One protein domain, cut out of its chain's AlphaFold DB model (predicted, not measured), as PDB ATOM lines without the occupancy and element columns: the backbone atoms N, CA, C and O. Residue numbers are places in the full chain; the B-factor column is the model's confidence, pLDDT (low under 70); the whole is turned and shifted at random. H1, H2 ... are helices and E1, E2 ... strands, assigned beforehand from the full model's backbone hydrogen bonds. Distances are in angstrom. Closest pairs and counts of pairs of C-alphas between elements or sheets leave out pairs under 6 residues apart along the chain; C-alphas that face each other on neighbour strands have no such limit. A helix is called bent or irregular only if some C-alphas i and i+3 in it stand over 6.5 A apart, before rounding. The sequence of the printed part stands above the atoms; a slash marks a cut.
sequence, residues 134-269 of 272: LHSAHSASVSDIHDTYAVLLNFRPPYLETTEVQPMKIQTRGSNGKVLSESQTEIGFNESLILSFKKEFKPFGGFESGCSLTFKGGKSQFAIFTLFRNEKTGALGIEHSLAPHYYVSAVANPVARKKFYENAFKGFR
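This is residues 134 to 269 of the 272 residues of an uncharacterized protein of Bdellovibrio sp. CG10_big_fil_rev_8_21_14_0_10_47_8 (UniProt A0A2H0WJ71). Two antiparallel sheets stand together as a V, a strongly twisted one of E4, E1, E6 and E7 and a smaller one of E3, E2 and E5, with H1 set between them near the wide end. The links E3 to E4 and E5 to E6 pass from sheet to sheet at the narrow end, residues 136 to 145 cross the wide end from beside E5 to E1, and H4 covers the outside of the four-stranded sheet. The printed part has 136 residues with seven named strands and four named helices, in the order E1 E2 E3 E4 H1 E5 E6 E7 H2 H3 H4, and its class is mixed, helices and strands. It is compact, with a radius of gyration of the C-alphas of 15.1 A and spans of 45 by 32 by 22 A.

After residues 134 to 145, which hold no named element, E1 takes residues 146 to 154, from C-alpha 146 at (-18.353, 32.410, -0.330), and is 25.5 A long. E2 is residues 167 to 173, 19.4 A, and E3 residues 179 to 186, 20.4 A. E4, residues 192 to 196, measures 13.0 A and is followed at once by H1, residues 197 to 204, 11.3 A. E5 is residues 212 to 217, 16.8 A, E6 residues 222 to 230, 25.0 A, and E7 residues 236 to 239, 9.8 A. H2, residues 244 to 247, measures 5.5 A and H3, residues 249 to 252, 5.9 A. H4, residues 254 to 268, runs 21.6 A to C-alpha 268 at (-14.097, 19.668, 4.208). H1 and H4 are irregular: C-alphas 200 and 203 are 7.1 A apart, and C-alphas 264 and 267 are 7.5 A apart.

The larger sheet runs E4, E1, E6, E7, with E4 and E7 as edge strands. E1 and E6 are antiparallel at 159 degrees, with N 149 and O 227 at 2.8 A. E4 and E1 are antiparallel at 156 degrees, with N 193 and O 152 at 2.8 A. E6 and E7 form a hairpin, with N 228 and O 237 at 2.8 A. In the sheet E3, E2, E5, the hairpin E2 and E3 has N 170 and O 183 at 2.8 A, and E2 and E5 have N 171 and O 214 at 2.9 A. These N and O pairs are within hydrogen-bond range. Residues 134 to 135 pair antiparallel with residues 213 to 214 of E5. E1 and E5 are apart, but only just, at 8.3 A. H1 is on both sheets: it stands up from the larger one at 52 degrees, and its height over the smaller one is 9.4 A. The closest C-alphas of E1 and H1 are those of Thr 148 and Phe 197, 5.4 A apart. H4 is on the larger sheet, on the opposite face from H1, at a height over the sheet of 10.4 A. It runs slantwise to the strands, at 49 degrees to E1 on the local plane, and its closest C-alpha to E4 is Ala 264, 5.7 A from that of Ser 192. H2 only grazes this sheet, and H3 is not on it. H3 and H4 touch only at the corner, closest at the C-alphas of Val 251 and Arg 257, 4.5 A. H2 and H3 also touch only at the corner, and only just, with 3 pairs of C-alphas within 8 A, the closest being His 245 and Val 251, 5.4 A. O i to N i+4 pairs are within hydrogen-bond range in 2 of 4 cases in H1 and 9 of 11 in H4, while H2 and H3 are too short for such a pair.

The two C-alphas farthest apart are those of Tyr 159 and Gly 205, 45.2 A. The printed part has no cut. The link E1 to E2, 12 residues, is long; H1 to E5 is short but not tight. The mean pLDDT of the printed part is 71.8, and 53 residues are under 70, among them residues 134 to 141, 157 to 164, 216 to 223 and 239 to 256.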
ATOM      1  N   LEU A 134     -37.704  19.433   6.308       47.88
ATOM      2  CA  LEU A 134     -37.586  20.624   5.475       47.88
ATOM      3  C   LEU A 134     -36.484  21.514   6.057       47.88
ATOM      4  O   LEU A 134     -36.623  22.000   7.177       47.88
ATOM      5  N   HIS A 135     -35.404  21.735   5.308       58.16
ATOM      6  CA  HIS A 135     -34.317  22.620   5.724       58.16
ATOM      7  C   HIS A 135     -34.326  23.894   4.886       58.16
ATOM      8  O   HIS A 135     -33.854  23.929   3.749       58.16
ATOM      9  N   SER A 136     -34.864  24.968   5.450       51.56
ATOM     10  CA  SER A 136     -34.794  26.277   4.807       51.56
ATOM     11  C   SER A 136     -33.523  26.993   5.260       51.56
ATOM     12  O   SER A 136     -33.428  27.422   6.414       51.56
ATOM     13  N   ALA A 137     -32.542  27.119   4.364       54.66
ATOM     14  CA  ALA A 137     -31.366  27.952   4.601       54.66
ATOM     15  C   ALA A 137     -31.753  29.425   4.410       54.66
ATOM     16  O   ALA A 137     -31.530  30.035   3.367       54.66
ATOM     17  N   HIS A 138     -32.388  29.965   5.443       47.69
ATOM     18  CA  HIS A 138     -32.939  31.313   5.498       47.69
ATOM     19  C   HIS A 138     -31.871  32.412   5.400       47.69
ATOM     20  O   HIS A 138     -32.219  33.538   5.049       47.69
ATOM     21  N   SER A 139     -30.592  32.081   5.608       54.19
ATOM     22  CA  SER A 139     -29.472  33.020   5.456       54.19
ATOM     23  C   SER A 139     -28.374  32.501   4.525       54.19
ATOM     24  O   SER A 139     -27.200  32.808   4.719       54.19
ATOM     25  N   ALA A 140     -28.719  31.720   3.495       63.81
ATOM     26  CA  ALA A 140     -27.724  31.315   2.506       63.81
ATOM     27  C   ALA A 140     -27.103  32.543   1.804       63.81
ATOM     28  O   ALA A 140     -27.794  33.463   1.367       63.81
ATOM     29  N   SER A 141     -25.771  32.555   1.728       65.81
ATOM     30  CA  SER A 141     -24.961  33.607   1.127       65.81
ATOM     31  C   SER A 141     -24.016  32.969   0.119       65.81
ATOM     32  O   SER A 141     -23.068  32.266   0.476       65.81
ATOM     33  N   VAL A 142     -24.297  33.211  -1.158       73.12
ATOM     34  CA  VAL A 142     -23.490  32.726  -2.276       73.12
ATOM     35  C   VAL A 142     -22.891  33.932  -2.990       73.12
ATOM     36  O   VAL A 142     -23.599  34.842  -3.403       73.12
ATOM     37  N   SER A 143     -21.570  33.940  -3.128       78.12
ATOM     38  CA  SER A 143     -20.800  34.953  -3.857       78.12
ATOM     39  C   SER A 143     -19.609  34.287  -4.539       78.12
ATOM     40  O   SER A 143     -19.408  33.084  -4.397       78.12
ATOM     41  N   ASP A 144     -18.762  35.039  -5.237       79.56
ATOM     42  CA  ASP A 144     -17.573  34.465  -5.880       79.56
ATOM     43  C   ASP A 144     -16.590  33.832  -4.886       79.56
ATOM     44  O   ASP A 144     -15.906  32.872  -5.223       79.56
ATOM     45  N   ILE A 145     -16.566  34.325  -3.645       83.56
ATOM     46  CA  ILE A 145     -15.618  33.901  -2.606       83.56
ATOM     47  C   ILE A 145     -16.271  33.165  -1.429       83.56
ATOM     48  O   ILE A 145     -15.554  32.630  -0.584       83.56
ATOM     49  N   HIS A 146     -17.605  33.124  -1.365       85.25
ATOM     50  CA  HIS A 146     -18.353  32.410  -0.330       85.25
ATOM     51  C   HIS A 146     -19.376  31.471  -0.945       85.25
ATOM     52  O   HIS A 146     -20.043  31.816  -1.921       85.25
ATOM     53  N   ASP A 147     -19.537  30.310  -0.330       87.44
ATOM     54  CA  ASP A 147     -20.643  29.416  -0.625       87.44
ATOM     55  C   ASP A 147     -21.273  28.907   0.669       87.44
ATOM     56  O   ASP A 147     -20.615  28.758   1.708       87.44
ATOM     57  N   THR A 148     -22.570  28.651   0.581       85.38
ATOM     58  CA  THR A 148     -23.349  28.023   1.631       85.38
ATOM     59  C   THR A 148     -23.470  26.540   1.324       85.38
ATOM     60  O   THR A 148     -23.771  26.139   0.205       85.38
ATOM     61  N   TYR A 149     -23.264  25.713   2.337       85.81
ATOM     62  CA  TYR A 149     -23.361  24.272   2.232       85.81
ATOM     63  C   TYR A 149     -24.441  23.756   3.177       85.81
ATOM     64  O   TYR A 149     -24.426  24.087   4.361       85.81
ATOM     65  N   ALA A 150     -25.339  22.904   2.684       83.06
ATOM     66  CA  ALA A 150     -26.138  22.044   3.553       83.06
ATOM     67  C   ALA A 150     -25.342  20.770   3.831       83.06
ATOM     68  O   ALA A 150     -24.946  20.061   2.904       83.06
ATOM     69  N   VAL A 151     -25.118  20.480   5.110       82.44
ATOM     70  CA  VAL A 151     -24.493  19.236   5.550       82.44
ATOM     71  C   VAL A 151     -25.559  18.356   6.160       82.44
ATOM     72  O   VAL A 151     -26.175  18.713   7.161       82.44
ATOM     73  N   LEU A 152     -25.756  17.197   5.548       79.69
ATOM     74  CA  LEU A 152     -26.654  16.164   6.021       79.69
ATOM     75  C   LEU A 152     -25.812  15.020   6.537       79.69
ATOM     76  O   LEU A 152     -25.058  14.424   5.777       79.69
ATOM     77  N   LEU A 153     -25.946  14.698   7.817       77.12
ATOM     78  CA  LEU A 153     -25.282  13.544   8.400       77.12
ATOM     79  C   LEU A 153     -26.327  12.499   8.762       77.12
ATOM     80  O   LEU A 153     -27.147  12.749   9.645       77.12
ATOM     81  N   ASN A 154     -26.270  11.328   8.124       77.44
ATOM     82  CA  ASN A 154     -27.099  10.181   8.495       77.44
ATOM     83  C   ASN A 154     -26.520   9.511   9.745       77.44
ATOM     84  O   ASN A 154     -25.958   8.417   9.680       77.44
ATOM     85  N   PHE A 155     -26.561  10.190  10.886       73.06
ATOM     86  CA  PHE A 155     -25.921   9.659  12.077       73.06
ATOM     87  C   PHE A 155     -26.687   8.453  12.605       73.06
ATOM     88  O   PHE A 155     -27.908   8.471  12.765       73.06
ATOM     89  N   ARG A 156     -25.938   7.413  12.961       72.56
ATOM     90  CA  ARG A 156     -26.489   6.238  13.608       72.56
ATOM     91  C   ARG A 156     -25.628   5.843  14.800       72.56
ATOM     92  O   ARG A 156     -24.446   5.532  14.620       72.56
ATOM     93  N   PRO A 157     -26.203   5.790  16.009       65.81
ATOM     94  CA  PRO A 157     -25.469   5.277  17.144       65.81
ATOM     95  C   PRO A 157     -25.105   3.794  16.950       65.81
ATOM     96  O   PRO A 157     -25.888   3.035  16.376       65.81
ATOM     97  N   PRO A 158     -23.947   3.358  17.471       67.12
ATOM     98  CA  PRO A 158     -23.399   2.021  17.230       67.12
ATOM     99  C   PRO A 158     -24.240   0.866  17.801       67.12
ATOM    100  O   PRO A 158     -23.975  -0.281  17.475       67.12
ATOM    101  N   TYR A 159     -25.238   1.152  18.639       68.88
ATOM    102  CA  TYR A 159     -26.098   0.159  19.291       68.88
ATOM    103  C   TYR A 159     -27.418  -0.128  18.542       68.88
ATOM    104  O   TYR A 159     -28.269  -0.833  19.072       68.88
ATOM    105  N   LEU A 160     -27.639   0.438  17.348       65.25
ATOM    106  CA  LEU A 160     -28.831   0.160  16.530       65.25
ATOM    107  C   LEU A 160     -28.478  -0.752  15.345       65.25
ATOM    108  O   LEU A 160     -27.630  -0.391  14.536       65.25
ATOM    109  N   GLU A 161     -29.202  -1.860  15.155       59.09
ATOM    110  CA  GLU A 161     -28.785  -2.979  14.277       59.09
ATOM    111  C   GLU A 161     -29.235  -2.930  12.805       59.09
ATOM    112  O   GLU A 161     -28.610  -3.553  11.958       59.09
ATOM    113  N   THR A 162     -30.301  -2.203  12.455       62.88
ATOM    114  CA  THR A 162     -30.761  -2.084  11.050       62.88
ATOM    115  C   THR A 162     -29.642  -1.663  10.075       62.88
ATOM    116  O   THR A 162     -28.903  -0.711  10.321       62.88
ATOM    117  N   THR A 163     -29.561  -2.335   8.931       61.03
ATOM    118  CA  THR A 163     -28.514  -2.128   7.912       61.03
ATOM    119  C   THR A 163     -29.033  -1.486   6.629       61.03
ATOM    120  O   THR A 163     -28.241  -1.073   5.789       61.03
ATOM    121  N   GLU A 164     -30.351  -1.361   6.480       67.00
ATOM    122  CA  GLU A 164     -30.953  -0.822   5.265       67.00
ATOM    123  C   GLU A 164     -30.719   0.684   5.143       67.00
ATOM    124  O   GLU A 164     -31.301   1.490   5.880       67.00
ATOM    125  N   VAL A 165     -29.879   1.050   4.176       70.69
ATOM    126  CA  VAL A 165     -29.818   2.405   3.639       70.69
ATOM    127  C   VAL A 165     -31.114   2.653   2.876       70.69
ATOM    128  O   VAL A 165     -31.586   1.800   2.131       70.69
ATOM    129  N   GLN A 166     -31.729   3.803   3.122       65.19
ATOM    130  CA  GLN A 166     -33.020   4.153   2.548       65.19
ATOM    131  C   GLN A 166     -32.857   5.398   1.677       65.19
ATOM    132  O   GLN A 166     -32.149   6.327   2.084       65.19
ATOM    133  N   PRO A 167     -33.524   5.450   0.514       73.50
ATOM    134  CA  PRO A 167     -33.399   6.581  -0.377       73.50
ATOM    135  C   PRO A 167     -33.985   7.847   0.247       73.50
ATOM    136  O   PRO A 167     -35.052   7.847   0.870       73.50
ATOM    137  N   MET A 168     -33.282   8.946   0.022       75.50
ATOM    138  CA  MET A 168     -33.675  10.293   0.378       75.50
ATOM    139  C   MET A 168     -33.873  11.099  -0.898       75.50
ATOM    140  O   MET A 168     -33.010  11.161  -1.773       75.50
ATOM    141  N   LYS A 169     -35.025  11.744  -0.985       75.50
ATOM    142  CA  LYS A 169     -35.367  12.689  -2.034       75.50
ATOM    143  C   LYS A 169     -34.945  14.089  -1.613       75.50
ATOM    144  O   LYS A 169     -35.286  14.537  -0.517       75.50
ATOM    145  N   ILE A 170     -34.237  14.770  -2.501       80.25
ATOM    146  CA  ILE A 170     -33.785  16.149  -2.354       80.25
ATOM    147  C   ILE A 170     -34.549  16.976  -3.379       80.25
ATOM    148  O   ILE A 170     -34.632  16.598  -4.546       80.25
ATOM    149  N   GLN A 171     -35.135  18.091  -2.955       79.62
ATOM    150  CA  GLN A 171     -35.743  19.049  -3.871       79.62
ATOM    151  C   GLN A 171     -35.133  20.422  -3.668       79.62
ATOM    152  O   GLN A 171     -35.108  20.931  -2.548       79.62
ATOM    153  N   THR A 172     -34.742  21.041  -4.770       81.50
ATOM    154  CA  THR A 172     -34.331  22.437  -4.808       81.50
ATOM    155  C   THR A 172     -35.544  23.275  -5.160       81.50
ATOM    156  O   THR A 172     -36.242  22.994  -6.137       81.50
ATOM    157  N   ARG A 173     -35.836  24.290  -4.349       77.62
ATOM    158  CA  ARG A 173     -36.983  25.181  -4.538       77.62
ATOM    159  C   ARG A 173     -36.520  26.617  -4.685       77.62
ATOM    160  O   ARG A 173     -35.647  27.068  -3.944       77.62
ATOM    161  N   GLY A 174     -37.130  27.317  -5.632       71.38
ATOM    162  CA  GLY A 174     -36.904  28.743  -5.826       71.38
ATOM    163  C   GLY A 174     -37.519  29.565  -4.702       71.38
ATOM    164  O   GLY A 174     -38.294  29.046  -3.894       71.38
ATOM    165  N   SER A 175     -37.207  30.859  -4.703       66.88
ATOM    166  CA  SER A 175     -37.793  31.859  -3.804       66.88
ATOM    167  C   SER A 175     -39.318  31.757  -3.767       66.88
ATOM    168  O   SER A 175     -39.900  31.757  -2.693       66.88
ATOM    169  N   ASN A 176     -39.953  31.523  -4.920       65.25
ATOM    170  CA  ASN A 176     -41.400  31.352  -5.078       65.25
ATOM    171  C   ASN A 176     -41.992  30.002  -4.615       65.25
ATOM    172  O   ASN A 176     -43.177  29.750  -4.833       65.25
ATOM    173  N   GLY A 177     -41.191  29.101  -4.042       64.75
ATOM    174  CA  GLY A 177     -41.621  27.765  -3.617       64.75
ATOM    175  C   GLY A 177     -41.752  26.725  -4.740       64.75
ATOM    176  O   GLY A 177     -41.935  25.535  -4.442       64.75
ATOM    177  N   LYS A 178     -41.604  27.119  -6.016       73.25
ATOM    178  CA  LYS A 178     -41.602  26.206  -7.168       73.25
ATOM    179  C   LYS A 178     -40.411  25.254  -7.077       73.25
ATOM    180  O   LYS A 178     -39.292  25.673  -6.789       73.25
ATOM    181  N   VAL A 179     -40.645  23.976  -7.369       79.56
ATOM    182  CA  VAL A 179     -39.571  22.983  -7.504       79.56
ATOM    183  C   VAL A 179     -38.761  23.303  -8.761       79.56
ATOM    184  O   VAL A 179     -39.307  23.338  -9.863       79.56
ATOM    185  N   LEU A 180     -37.471  23.563  -8.572       82.06
ATOM    186  CA  LEU A 180     -36.497  23.807  -9.634       82.06
ATOM    187  C   LEU A 180     -35.817  22.506 -10.055       82.06
ATOM    188  O   LEU A 180     -35.646  22.255 -11.245       82.06
ATOM    189  N   SER A 181     -35.482  21.658  -9.080       87.38
ATOM    190  CA  SER A 181     -34.929  20.331  -9.323       87.38
ATOM    191  C   SER A 181     -35.365  19.328  -8.271       87.38
ATOM    192  O   SER A 181     -35.811  19.672  -7.172       87.38
ATOM    193  N   GLU A 182     -35.217  18.064  -8.637       88.00
ATOM    194  CA  GLU A 182     -35.472  16.929  -7.779       88.00
ATOM    195  C   GLU A 182     -34.433  15.848  -8.056       88.00
ATOM    196  O   GLU A 182     -34.140  15.538  -9.211       88.00
ATOM    197  N   SER A 183     -33.881  15.278  -6.994       87.12
ATOM    198  CA  SER A 183     -32.954  14.160  -7.068       87.12
ATOM    199  C   SER A 183     -33.240  13.156  -5.958       87.12
ATOM    200  O   SER A 183     -33.922  13.449  -4.972       87.12
ATOM    201  N   GLN A 184     -32.741  11.940  -6.140       85.19
ATOM    202  CA  GLN A 184     -32.808  10.880  -5.148       85.19
ATOM    203  C   GLN A 184     -31.390  10.382  -4.895       85.19
ATOM    204  O   GLN A 184     -30.609  10.219  -5.830       85.19
ATOM    205  N   THR A 185     -31.059  10.175  -3.629       85.75
ATOM    206  CA  THR A 185     -29.739   9.717  -3.205       85.75
ATOM    207  C   THR A 185     -29.861   8.775  -2.020       85.75
ATOM    208  O   THR A 185     -30.842   8.810  -1.278       85.75
ATOM    209  N   GLU A 186     -28.853   7.943  -1.829       85.00
ATOM    210  CA  GLU A 186     -28.725   7.046  -0.693       85.00
ATOM    211  C   GLU A 186     -27.515   7.491   0.125       85.00
ATOM    212  O   GLU A 186     -26.431   7.691  -0.419       85.00
ATOM    213  N   ILE A 187     -27.709   7.699   1.428       77.75
ATOM    214  CA  ILE A 187     -26.637   8.114   2.340       77.75
ATOM    215  C   ILE A 187     -26.433   6.990   3.341       77.75
ATOM    216  O   ILE A 187     -27.343   6.697   4.125       77.75
ATOM    217  N   GLY A 188     -25.249   6.378   3.337       79.06
ATOM    218  CA  GLY A 188     -24.898   5.332   4.286       79.06
ATOM    219  C   GLY A 188     -24.956   5.824   5.731       79.06
ATOM    220  O   GLY A 188     -24.902   7.020   6.025       79.06
ATOM    221  N   PHE A 189     -25.087   4.900   6.680       77.75
ATOM    222  CA  PHE A 189     -25.049   5.277   8.091       77.75
ATOM    223  C   PHE A 189     -23.689   5.848   8.471       77.75
ATOM    224  O   PHE A 189     -22.645   5.313   8.111       77.75
ATOM    225  N   ASN A 190     -23.720   6.910   9.271       76.44
ATOM    226  CA  ASN A 190     -22.563   7.696   9.673       76.44
ATOM    227  C   ASN A 190     -21.801   8.334   8.499       76.44
ATOM    228  O   ASN A 190     -20.672   8.787   8.685       76.44
ATOM    229  N   GLU A 191     -22.431   8.434   7.329       81.50
ATOM    230  CA  GLU A 191     -21.931   9.201   6.194       81.50
ATOM    231  C   GLU A 191     -22.579  10.582   6.133       81.50
ATOM    232  O   GLU A 191     -23.690  10.806   6.635       81.50
ATOM    233  N   SER A 192     -21.852  11.516   5.519       83.69
ATOM    234  CA  SER A 192     -22.325  12.865   5.254       83.69
ATOM    235  C   SER A 192     -22.536  13.093   3.764       83.69
ATOM    236  O   SER A 192     -21.730  12.684   2.931       83.69
ATOM    237  N   LEU A 193     -23.614  13.800   3.444       85.25
ATOM    238  CA  LEU A 193     -23.824  14.435   2.155       85.25
ATOM    239  C   LEU A 193     -23.639  15.940   2.328       85.25
ATOM    240  O   LEU A 193     -24.225  16.552   3.222       85.25
ATOM    241  N   ILE A 194     -22.824  16.526   1.459       88.00
ATOM    242  CA  ILE A 194     -22.521  17.952   1.452       88.00
ATOM    243  C   ILE A 194     -23.044  18.526   0.140       88.00
ATOM    244  O   ILE A 194     -22.582  18.141  -0.933       88.00
ATOM    245  N   LEU A 195     -23.993  19.453   0.231       87.50
ATOM    246  CA  LEU A 195     -24.601  20.106  -0.926       87.50
ATOM    247  C   LEU A 195     -24.185  21.570  -0.968       87.50
ATOM    248  O   LEU A 195     -24.447  22.309  -0.024       87.50
ATOM    249  N   SER A 196     -23.539  21.968  -2.061       88.25
ATOM    250  CA  SER A 196     -23.138  23.351  -2.343       88.25
ATOM    251  C   SER A 196     -24.321  24.113  -2.923       88.25
ATOM    252  O   SER A 196     -24.829  23.747  -3.981       88.25
ATOM    253  N   PHE A 197     -24.732  25.201  -2.282       84.88
ATOM    254  CA  PHE A 197     -25.825  26.030  -2.780       84.88
ATOM    255  C   PHE A 197     -25.452  26.641  -4.124       84.88
ATOM    256  O   PHE A 197     -26.250  26.615  -5.061       84.88
ATOM    257  N   LYS A 198     -24.210  27.105  -4.279       86.38
ATOM    258  CA  LYS A 198     -23.714  27.577  -5.572       86.38
ATOM    259  C   LYS A 198     -23.923  26.535  -6.675       86.38
ATOM    260  O   LYS A 198     -24.412  26.893  -7.740       86.38
ATOM    261  N   LYS A 199     -23.606  25.255  -6.445       87.81
ATOM    262  CA  LYS A 199     -23.802  24.191  -7.450       87.81
ATOM    263  C   LYS A 199     -25.272  23.860  -7.688       87.81
ATOM    264  O   LYS A 199     -25.657  23.711  -8.843       87.81
ATOM    265  N   GLU A 200     -26.071  23.777  -6.629       85.19
ATOM    266  CA  GLU A 200     -27.491  23.427  -6.732       85.19
ATOM    267  C   GLU A 200     -28.313  24.515  -7.439       85.19
ATOM    268  O   GLU A 200     -29.246  24.198  -8.170       85.19
ATOM    269  N   PHE A 201     -27.961  25.796  -7.269       82.25
ATOM    270  CA  PHE A 201     -28.758  26.920  -7.777       82.25
ATOM    271  C   PHE A 201     -28.208  27.574  -9.053       82.25
ATOM    272  O   PHE A 201     -28.973  28.164  -9.817       82.25
ATOM    273  N   LYS A 202     -26.908  27.441  -9.356       82.94
ATOM    274  CA  LYS A 202     -26.304  28.015 -10.577       82.94
ATOM    275  C   LYS A 202     -27.003  27.599 -11.884       82.94
ATOM    276  O   LYS A 202     -27.164  28.477 -12.732       82.94
ATOM    277  N   PRO A 203     -27.461  26.344 -12.076       83.12
ATOM    278  CA  PRO A 203     -28.201  25.958 -13.281       83.12
ATOM    279  C   PRO A 203     -29.509  26.734 -13.495       83.12
ATOM    280  O   PRO A 203     -30.006  26.786 -14.615       83.12
ATOM    281  N   PHE A 204     -30.055  27.351 -12.443       79.31
ATOM    282  CA  PHE A 204     -31.346  28.044 -12.459       79.31
ATOM    283  C   PHE A 204     -31.221  29.569 -12.544       79.31
ATOM    284  O   PHE A 204     -32.188  30.275 -12.285       79.31
ATOM    285  N   GLY A 205     -30.046  30.080 -12.925       70.50
ATOM    286  CA  GLY A 205     -29.810  31.520 -13.082       70.50
ATOM    287  C   GLY A 205     -29.239  32.209 -11.843       70.50
ATOM    288  O   GLY A 205     -29.064  33.422 -11.862       70.50
ATOM    289  N   GLY A 206     -28.885  31.450 -10.801       66.81
ATOM    290  CA  GLY A 206     -28.219  31.966  -9.607       66.81
ATOM    291  C   GLY A 206     -29.041  31.799  -8.335       66.81
ATOM    292  O   GLY A 206     -30.039  31.084  -8.296       66.81
ATOM    293  N   PHE A 207     -28.563  32.431  -7.267       65.31
ATOM    294  CA  PHE A 207     -29.175  32.372  -5.947       65.31
ATOM    295  C   PHE A 207     -29.940  33.673  -5.682       65.31
ATOM    296  O   PHE A 207     -29.333  34.724  -5.490       65.31
ATOM    297  N   GLU A 208     -31.270  33.602  -5.663       56.38
ATOM    298  CA  GLU A 208     -32.111  34.662  -5.103       56.38
ATOM    299  C   GLU A 208     -32.351  34.392  -3.612       56.38
ATOM    300  O   GLU A 208     -32.487  33.237  -3.191       56.38
ATOM    301  N   SER A 209     -32.460  35.451  -2.807       54.12
ATOM    302  CA  SER A 209     -32.905  35.333  -1.415       54.12
ATOM    303  C   SER A 209     -34.236  34.571  -1.341       54.12
ATOM    304  O   SER A 209     -35.183  34.919  -2.046       54.12
ATOM    305  N   GLY A 210     -34.320  33.553  -0.478       58.06
ATOM    306  CA  GLY A 210     -35.544  32.765  -0.262       58.06
ATOM    307  C   GLY A 210     -35.576  31.382  -0.922       58.06
ATOM    308  O   GLY A 210     -36.571  30.673  -0.786       58.06
ATOM    309  N   CYS A 211     -34.516  30.963  -1.615       67.69
ATOM    310  CA  CYS A 211     -34.402  29.588  -2.102       67.69
ATOM    311  C   CYS A 211     -34.244  28.569  -0.952       67.69
ATOM    312  O   CYS A 211     -33.685  28.886   0.097       67.69
ATOM    313  N   SER A 212     -34.707  27.326  -1.140       71.25
ATOM    314  CA  SER A 212     -34.673  26.294  -0.086       71.25
ATOM    315  C   SER A 212     -34.376  24.888  -0.610       71.25
ATOM    316  O   SER A 212     -34.606  24.580  -1.781       71.25
ATOM    317  N   LEU A 213     -33.873  24.025   0.280       73.44
ATOM    318  CA  LEU A 213     -33.668  22.600   0.024       73.44
ATOM    319  C   LEU A 213     -34.647  21.783   0.876       73.44
ATOM    320  O   LEU A 213     -34.753  21.940   2.088       73.44
ATOM    321  N   THR A 214     -35.392  20.884   0.245       71.56
ATOM    322  CA  THR A 214     -36.296  19.965   0.945       71.56
ATOM    323  C   THR A 214     -35.707  18.569   0.954       71.56
ATOM    324  O   THR A 214     -35.346  18.064  -0.106       71.56
ATOM    325  N   PHE A 215     -35.697  17.916   2.117       70.88
ATOM    326  CA  PHE A 215     -35.236  16.541   2.268       70.88
ATOM    327  C   PHE A 215     -36.394  15.654   2.728       70.88
ATOM    328  O   PHE A 215     -37.010  15.870   3.773       70.88
ATOM    329  N   LYS A 216     -36.743  14.648   1.925       63.56
ATOM    330  CA  LYS A 216     -37.872  13.755   2.201       63.56
ATOM    331  C   LYS A 216     -37.467  12.299   2.040       63.56
ATOM    332  O   LYS A 216     -36.946  11.913   1.004       63.56
ATOM    333  N   GLY A 217     -37.816  11.473   3.019       55.28
ATOM    334  CA  GLY A 217     -37.535  10.038   2.988       55.28
ATOM    335  C   GLY A 217     -36.318   9.657   3.824       55.28
ATOM    336  O   GLY A 217     -35.699  10.504   4.463       55.28
ATOM    337  N   GLY A 218     -36.023   8.358   3.843       56.16
ATOM    338  CA  GLY A 218     -35.035   7.750   4.728       56.16
ATOM    339  C   GLY A 218     -35.573   7.511   6.144       56.16
ATOM    340  O   GLY A 218     -35.993   8.440   6.825       56.16
ATOM    341  N   LYS A 219     -35.524   6.269   6.647       56.56
ATOM    342  CA  LYS A 219     -35.772   5.964   8.077       56.56
ATOM    343  C   LYS A 219     -34.559   6.341   8.952       56.56
ATOM    344  O   LYS A 219     -34.145   5.580   9.823       56.56
ATOM    345  N   SER A 220     -33.969   7.499   8.695       55.81
ATOM    346  CA  SER A 220     -32.618   7.869   9.119       55.81
ATOM    347  C   SER A 220     -32.635   9.028  10.115       55.81
ATOM    348  O   SER A 220     -33.494   9.906  10.036       55.81
ATOM    349  N   GLN A 221     -31.678   9.051  11.053       59.91
ATOM    350  CA  GLN A 221     -31.515  10.169  11.990       59.91
ATOM    351  C   GLN A 221     -30.605  11.217  11.349       59.91
ATOM    352  O   GLN A 221     -29.396  11.251  11.575       59.91
ATOM    353  N   PHE A 222     -31.183  12.050  10.490       63.66
ATOM    354  CA  PHE A 222     -30.420  13.116   9.861       63.66
ATOM    355  C   PHE A 222     -30.264  14.304  10.808       63.66
ATOM    356  O   PHE A 222     -31.249  14.856  11.297       63.66
ATOM    357  N   ALA A 223     -29.019  14.716  11.031       65.62
ATOM    358  CA  ALA A 223     -28.729  16.076  11.454       65.62
ATOM    359  C   ALA A 223     -28.461  16.906  10.199       65.62
ATOM    360  O   ALA A 223     -27.626  16.518   9.378       65.62
ATOM    361  N   ILE A 224     -29.173  18.022  10.064       71.44
ATOM    362  CA  ILE A 224     -28.984  18.971   8.970       71.44
ATOM    363  C   ILE A 224     -28.530  20.285   9.582       71.44
ATOM    364  O   ILE A 224     -29.174  20.803  10.489       71.44
ATOM    365  N   PHE A 225     -27.406  20.805   9.111       72.06
ATOM    366  CA  PHE A 225     -26.936  22.130   9.490       72.06
ATOM    367  C   PHE A 225     -26.314  22.823   8.287       72.06
ATOM    368  O   PHE A 225     -25.910  22.184   7.309       72.06
ATOM    369  N   THR A 226     -26.252  24.145   8.365       76.75
ATOM    370  CA  THR A 226     -25.719  24.981   7.298       76.75
ATOM    371  C   THR A 226     -24.304  25.422   7.653       76.75
ATOM    372  O   THR A 226     -24.011  25.795   8.790       76.75
ATOM    373  N   LEU A 227     -23.408  25.390   6.673       80.50
ATOM    374  CA  LEU A 227     -22.063  25.944   6.775       80.50
ATOM    375  C   LEU A 227     -21.890  27.065   5.763       80.50
ATOM    376  O   LEU A 227     -22.312  26.947   4.619       80.50
ATOM    377  N   PHE A 228     -21.191  28.115   6.160       83.62
ATOM    378  CA  PHE A 228     -20.603  29.085   5.253       83.62
ATOM    379  C   PHE A 228     -19.137  28.743   5.083       83.62
ATOM    380  O   PHE A 228     -18.425  28.568   6.069       83.62
ATOM    381  N   ARG A 229     -18.662  28.675   3.845       86.19
ATOM    382  CA  ARG A 229     -17.238  28.515   3.566       86.19
ATOM    383  C   ARG A 229     -16.753  29.699   2.761       86.19
ATOM    384  O   ARG A 229     -17.310  29.998   1.707       86.19
ATOM    385  N   ASN A 230     -15.682  30.330   3.225       85.06
ATOM    386  CA  ASN A 230     -14.862  31.155   2.357       85.06
ATOM    387  C   ASN A 230     -14.007  30.221   1.494       85.06
ATOM    388  O   ASN A 230     -13.140  29.509   1.999       85.06
ATOM    389  N   GLU A 231     -14.278  30.181   0.195       84.69
ATOM    390  CA  GLU A 231     -13.624  29.238  -0.715       84.69
ATOM    391  C   GLU A 231     -12.158  29.608  -0.979       84.69
ATOM    392  O   GLU A 231     -11.377  28.742  -1.358       84.69
ATOM    393  N   LYS A 232     -11.763  30.864  -0.720       84.69
ATOM    394  CA  LYS A 232     -10.384  31.344  -0.881       84.69
ATOM    395  C   LYS A 232      -9.497  31.011   0.320       84.69
ATOM    396  O   LYS A 232      -8.334  30.684   0.132       84.69
ATOM    397  N   THR A 233     -10.008  31.165   1.541       82.69
ATOM    398  CA  THR A 233      -9.221  30.972   2.775       82.69
ATOM    399  C   THR A 233      -9.485  29.636   3.459       82.69
ATOM    400  O   THR A 233      -8.802  29.298   4.420       82.69
ATOM    401  N   GLY A 234     -10.521  28.910   3.035       80.25
ATOM    402  CA  GLY A 234     -10.981  27.692   3.695       80.25
ATOM    403  C   GLY A 234     -11.699  27.932   5.026       80.25
ATOM    404  O   GLY A 234     -12.146  26.966   5.643       80.25
ATOM    405  N   ALA A 235     -11.846  29.186   5.471       79.44
ATOM    406  CA  ALA A 235     -12.519  29.508   6.724       79.44
ATOM    407  C   ALA A 235     -13.983  29.037   6.705       79.44
ATOM    408  O   ALA A 235     -14.696  29.245   5.720       79.44
ATOM    409  N   LEU A 236     -14.422  28.427   7.809       81.44
ATOM    410  CA  LEU A 236     -15.775  27.902   7.984       81.44
ATOM    411  C   LEU A 236     -16.525  28.698   9.054       81.44
ATOM    412  O   LEU A 236     -16.049  28.838  10.180       81.44
ATOM    413  N   GLY A 237     -17.714  29.176   8.707       75.31
ATOM    414  CA  GLY A 237     -18.740  29.629   9.641       75.31
ATOM    415  C   GLY A 237     -19.849  28.587   9.725       75.31
ATOM    416  O   GLY A 237     -20.168  27.940   8.732       75.31
ATOM    417  N   ILE A 238     -20.443  28.403  10.900       70.75
ATOM    418  CA  ILE A 238     -21.566  27.476  11.086       70.75
ATOM    419  C   ILE A 238     -22.810  28.306  11.364       70.75
ATOM    420  O   ILE A 238     -22.831  29.064  12.333       70.75
ATOM    421  N   GLU A 239     -23.840  28.147  10.538       62.97
ATOM    422  CA  GLU A 239     -25.168  28.666  10.847       62.97
ATOM    423  C   GLU A 239     -25.982  27.554  11.496       62.97
ATOM    424  O   GLU A 239     -26.264  26.516  10.889       62.97
ATOM    425  N   HIS A 240     -26.345  27.752  12.759       55.88
ATOM    426  CA  HIS A 240     -27.127  26.765  13.482       55.88
ATOM    427  C   HIS A 240     -28.628  26.990  13.286       55.88
ATOM    428  O   HIS A 240     -29.210  27.884  13.892       55.88
ATOM    429  N   SER A 241     -29.278  26.090  12.546       50.50
ATOM    430  CA  SER A 241     -30.668  25.704  12.807       50.50
ATOM    431  C   SER A 241     -30.643  24.509  13.768       50.50
ATOM    432  O   SER A 241     -30.349  23.402  13.336       50.50
ATOM    433  N   LEU A 242     -30.860  24.761  15.066       49.56
ATOM    434  CA  LEU A 242     -30.788  23.824  16.208       49.56
ATOM    435  C   LEU A 242     -29.475  23.012  16.339       49.56
ATOM    436  O   LEU A 242     -28.864  22.525  15.392       49.56
ATOM    437  N   ALA A 243     -28.988  22.850  17.567       48.03
ATOM    438  CA  ALA A 243     -27.794  22.048  17.832       48.03
ATOM    439  C   ALA A 243     -28.010  20.541  17.527       48.03
ATOM    440  O   ALA A 243     -29.119  20.029  17.671       48.03
ATOM    441  N   PRO A 244     -26.968  19.766  17.160       49.41
ATOM    442  CA  PRO A 244     -27.148  18.398  16.655       49.41
ATOM    443  C   PRO A 244     -27.829  17.433  17.637       49.41
ATOM    444  O   PRO A 244     -28.472  16.469  17.223       49.41
ATOM    445  N   HIS A 245     -27.723  17.713  18.939       51.53
ATOM    446  CA  HIS A 245     -28.362  16.933  19.997       51.53
ATOM    447  C   HIS A 245     -29.896  16.982  19.950       51.53
ATOM    448  O   HIS A 245     -30.531  16.056  20.445       51.53
ATOM    449  N   TYR A 246     -30.489  18.005  19.325       50.59
ATOM    450  CA  TYR A 246     -31.936  18.055  19.110       50.59
ATOM    451  C   TYR A 246     -32.385  16.986  18.103       50.59
ATOM    452  O   TYR A 246     -33.452  16.397  18.249       50.59
ATOM    453  N   TYR A 247     -31.561  16.679  17.100       52.38
ATOM    454  CA  TYR A 247     -31.887  15.690  16.068       52.38
ATOM    455  C   TYR A 247     -31.546  14.267  16.515       52.38
ATOM    456  O   TYR A 247     -32.293  13.322  16.229       52.38
ATOM    457  N   VAL A 248     -30.443  14.132  17.257       57.25
ATOM    458  CA  VAL A 248     -29.827  12.859  17.629       57.25
ATOM    459  C   VAL A 248     -29.406  12.884  19.102       57.25
ATOM    460  O   VAL A 248     -28.332  13.377  19.454       57.25
ATOM    461  N   SER A 249     -30.210  12.271  19.972       58.12
ATOM    462  CA  SER A 249     -29.954  12.221  21.421       58.12
ATOM    463  C   SER A 249     -28.612  11.566  21.781       58.12
ATOM    464  O   SER A 249     -27.945  11.980  22.728       58.12
ATOM    465  N   ALA A 250     -28.152  10.600  20.978       57.38
ATOM    466  CA  ALA A 250     -26.869   9.926  21.174       57.38
ATOM    467  C   ALA A 250     -25.655  10.878  21.142       57.38
ATOM    468  O   ALA A 250     -24.633  10.570  21.752       57.38
ATOM    469  N   VAL A 251     -25.754  12.051  20.499       56.94
ATOM    470  CA  VAL A 251     -24.678  13.066  20.426       56.94
ATOM    471  C   VAL A 251     -24.434  13.758  21.781       56.94
ATOM    472  O   VAL A 251     -23.420  14.436  21.977       56.94
ATOM    473  N   ALA A 252     -25.306  13.549  22.773       60.00
ATOM    474  CA  ALA A 252     -25.026  13.938  24.152       60.00
ATOM    475  C   ALA A 252     -23.789  13.208  24.712       60.00
ATOM    476  O   ALA A 252     -23.014  13.816  25.452       60.00
ATOM    477  N   ASN A 253     -23.541  11.958  24.296       63.78
ATOM    478  CA  ASN A 253     -22.353  11.198  24.677       63.78
ATOM    479  C   ASN A 253     -21.088  11.759  23.979       63.78
ATOM    480  O   ASN A 253     -21.076  11.867  22.749       63.78
ATOM    481  N   PRO A 254     -19.995  12.064  24.708       66.81
ATOM    482  CA  PRO A 254     -18.786  12.660  24.126       66.81
ATOM    483  C   PRO A 254     -18.132  11.847  22.996       66.81
ATOM    484  O   PRO A 254     -17.643  12.424  22.025       66.81
ATOM    485  N   VAL A 255     -18.146  10.513  23.082       69.69
ATOM    486  CA  VAL A 255     -17.549   9.627  22.067       69.69
ATOM    487  C   VAL A 255     -18.379   9.645  20.785       69.69
ATOM    488  O   VAL A 255     -17.833   9.770  19.688       69.69
ATOM    489  N   ALA A 256     -19.704   9.570  20.916       64.69
ATOM    490  CA  ALA A 256     -20.626   9.693  19.790       64.69
ATOM    491  C   ALA A 256     -20.552  11.089  19.150       64.69
ATOM    492  O   ALA A 256     -20.523  11.202  17.926       64.69
ATOM    493  N   ARG A 257     -20.430  12.143  19.969       71.56
ATOM    494  CA  ARG A 257     -20.262  13.531  19.522       71.56
ATOM    495  C   ARG A 257     -18.996  13.744  18.707       71.56
ATOM    496  O   ARG A 257     -19.039  14.400  17.671       71.56
ATOM    497  N   LYS A 258     -17.871  13.190  19.158       73.25
ATOM    498  CA  LYS A 258     -16.610  13.274  18.418       73.25
ATOM    499  C   LYS A 258     -16.757  12.655  17.025       73.25
ATOM    500  O   LYS A 258     -16.484  13.328  16.037       73.25
ATOM    501  N   LYS A 259     -17.282  11.427  16.949       76.69
ATOM    502  CA  LYS A 259     -17.531  10.727  15.676       76.69
ATOM    503  C   LYS A 259     -18.500  11.488  14.774       76.69
ATOM    504  O   LYS A 259     -18.274  11.576  13.572       76.69
ATOM    505  N   PHE A 260     -19.552  12.065  15.357       74.00
ATOM    506  CA  PHE A 260     -20.499  12.919  14.644       74.00
ATOM    507  C   PHE A 260     -19.762  14.040  13.901       74.00
ATOM    508  O   PHE A 260     -19.861  14.123  12.681       74.00
ATOM    509  N   TYR A 261     -18.975  14.855  14.611       76.12
ATOM    510  CA  TYR A 261     -18.276  15.988  14.000       76.12
ATOM    511  C   TYR A 261     -17.159  15.551  13.046       76.12
ATOM    512  O   TYR A 261     -16.957  16.183  12.012       76.12
ATOM    513  N   GLU A 262     -16.460  14.454  13.340       82.12
ATOM    514  CA  GLU A 262     -15.476  13.883  12.418       82.12
ATOM    515  C   GLU A 262     -16.104  13.527  11.067       82.12
ATOM    516  O   GLU A 262     -15.549  13.894  10.033       82.12
ATOM    517  N   ASN A 263     -17.278  12.894  11.072       78.81
ATOM    518  CA  ASN A 263     -17.989  12.522   9.850       78.81
ATOM    519  C   ASN A 263     -18.630  13.727   9.151       78.81
ATOM    520  O   ASN A 263     -18.580  13.820   7.923       78.81
ATOM    521  N   ALA A 264     -19.182  14.675   9.913       75.62
ATOM    522  CA  ALA A 264     -19.792  15.889   9.370       75.62
ATOM    523  C   ALA A 264     -18.776  16.750   8.601       75.62
ATOM    524  O   ALA A 264     -19.087  17.286   7.542       75.62
ATOM    525  N   PHE A 265     -17.544  16.845   9.111       78.94
ATOM    526  CA  PHE A 265     -16.498  17.675   8.512       78.94
ATOM    527  C   PHE A 265     -15.517  16.907   7.624       78.94
ATOM    528  O   PHE A 265     -14.630  17.526   7.037       78.94
ATOM    529  N   LYS A 266     -15.661  15.581   7.480       81.69
ATOM    530  CA  LYS A 266     -14.738  14.737   6.703       81.69
ATOM    531  C   LYS A 266     -14.519  15.257   5.278       81.69
ATOM    532  O   LYS A 266     -13.377  15.316   4.837       81.69
ATOM    533  N   GLY A 267     -15.583  15.685   4.594       73.62
ATOM    534  CA  GLY A 267     -15.519  16.210   3.222       73.62
ATOM    535  C   GLY A 267     -14.947  17.628   3.085       73.62
ATOM    536  O   GLY A 267     -14.698  18.071   1.970       73.62
ATOM    537  N   PHE A 268     -14.704  18.331   4.195       72.25
ATOM    538  CA  PHE A 268     -14.097  19.668   4.208       72.25
ATOM    539  C   PHE A 268     -12.617  19.651   4.614       72.25
ATOM    540  O   PHE A 268     -11.956  20.682   4.552       72.25
ATOM    541  N   ARG A 269     -12.070  18.490   5.007       63.72
ATOM    542  CA  ARG A 269     -10.682  18.340   5.488       63.72
ATOM    543  C   ARG A 269      -9.612  18.396   4.389       63.72
ATOM    544  O   ARG A 269      -8.442  18.181   4.681       63.72
TER     545      ARG A 269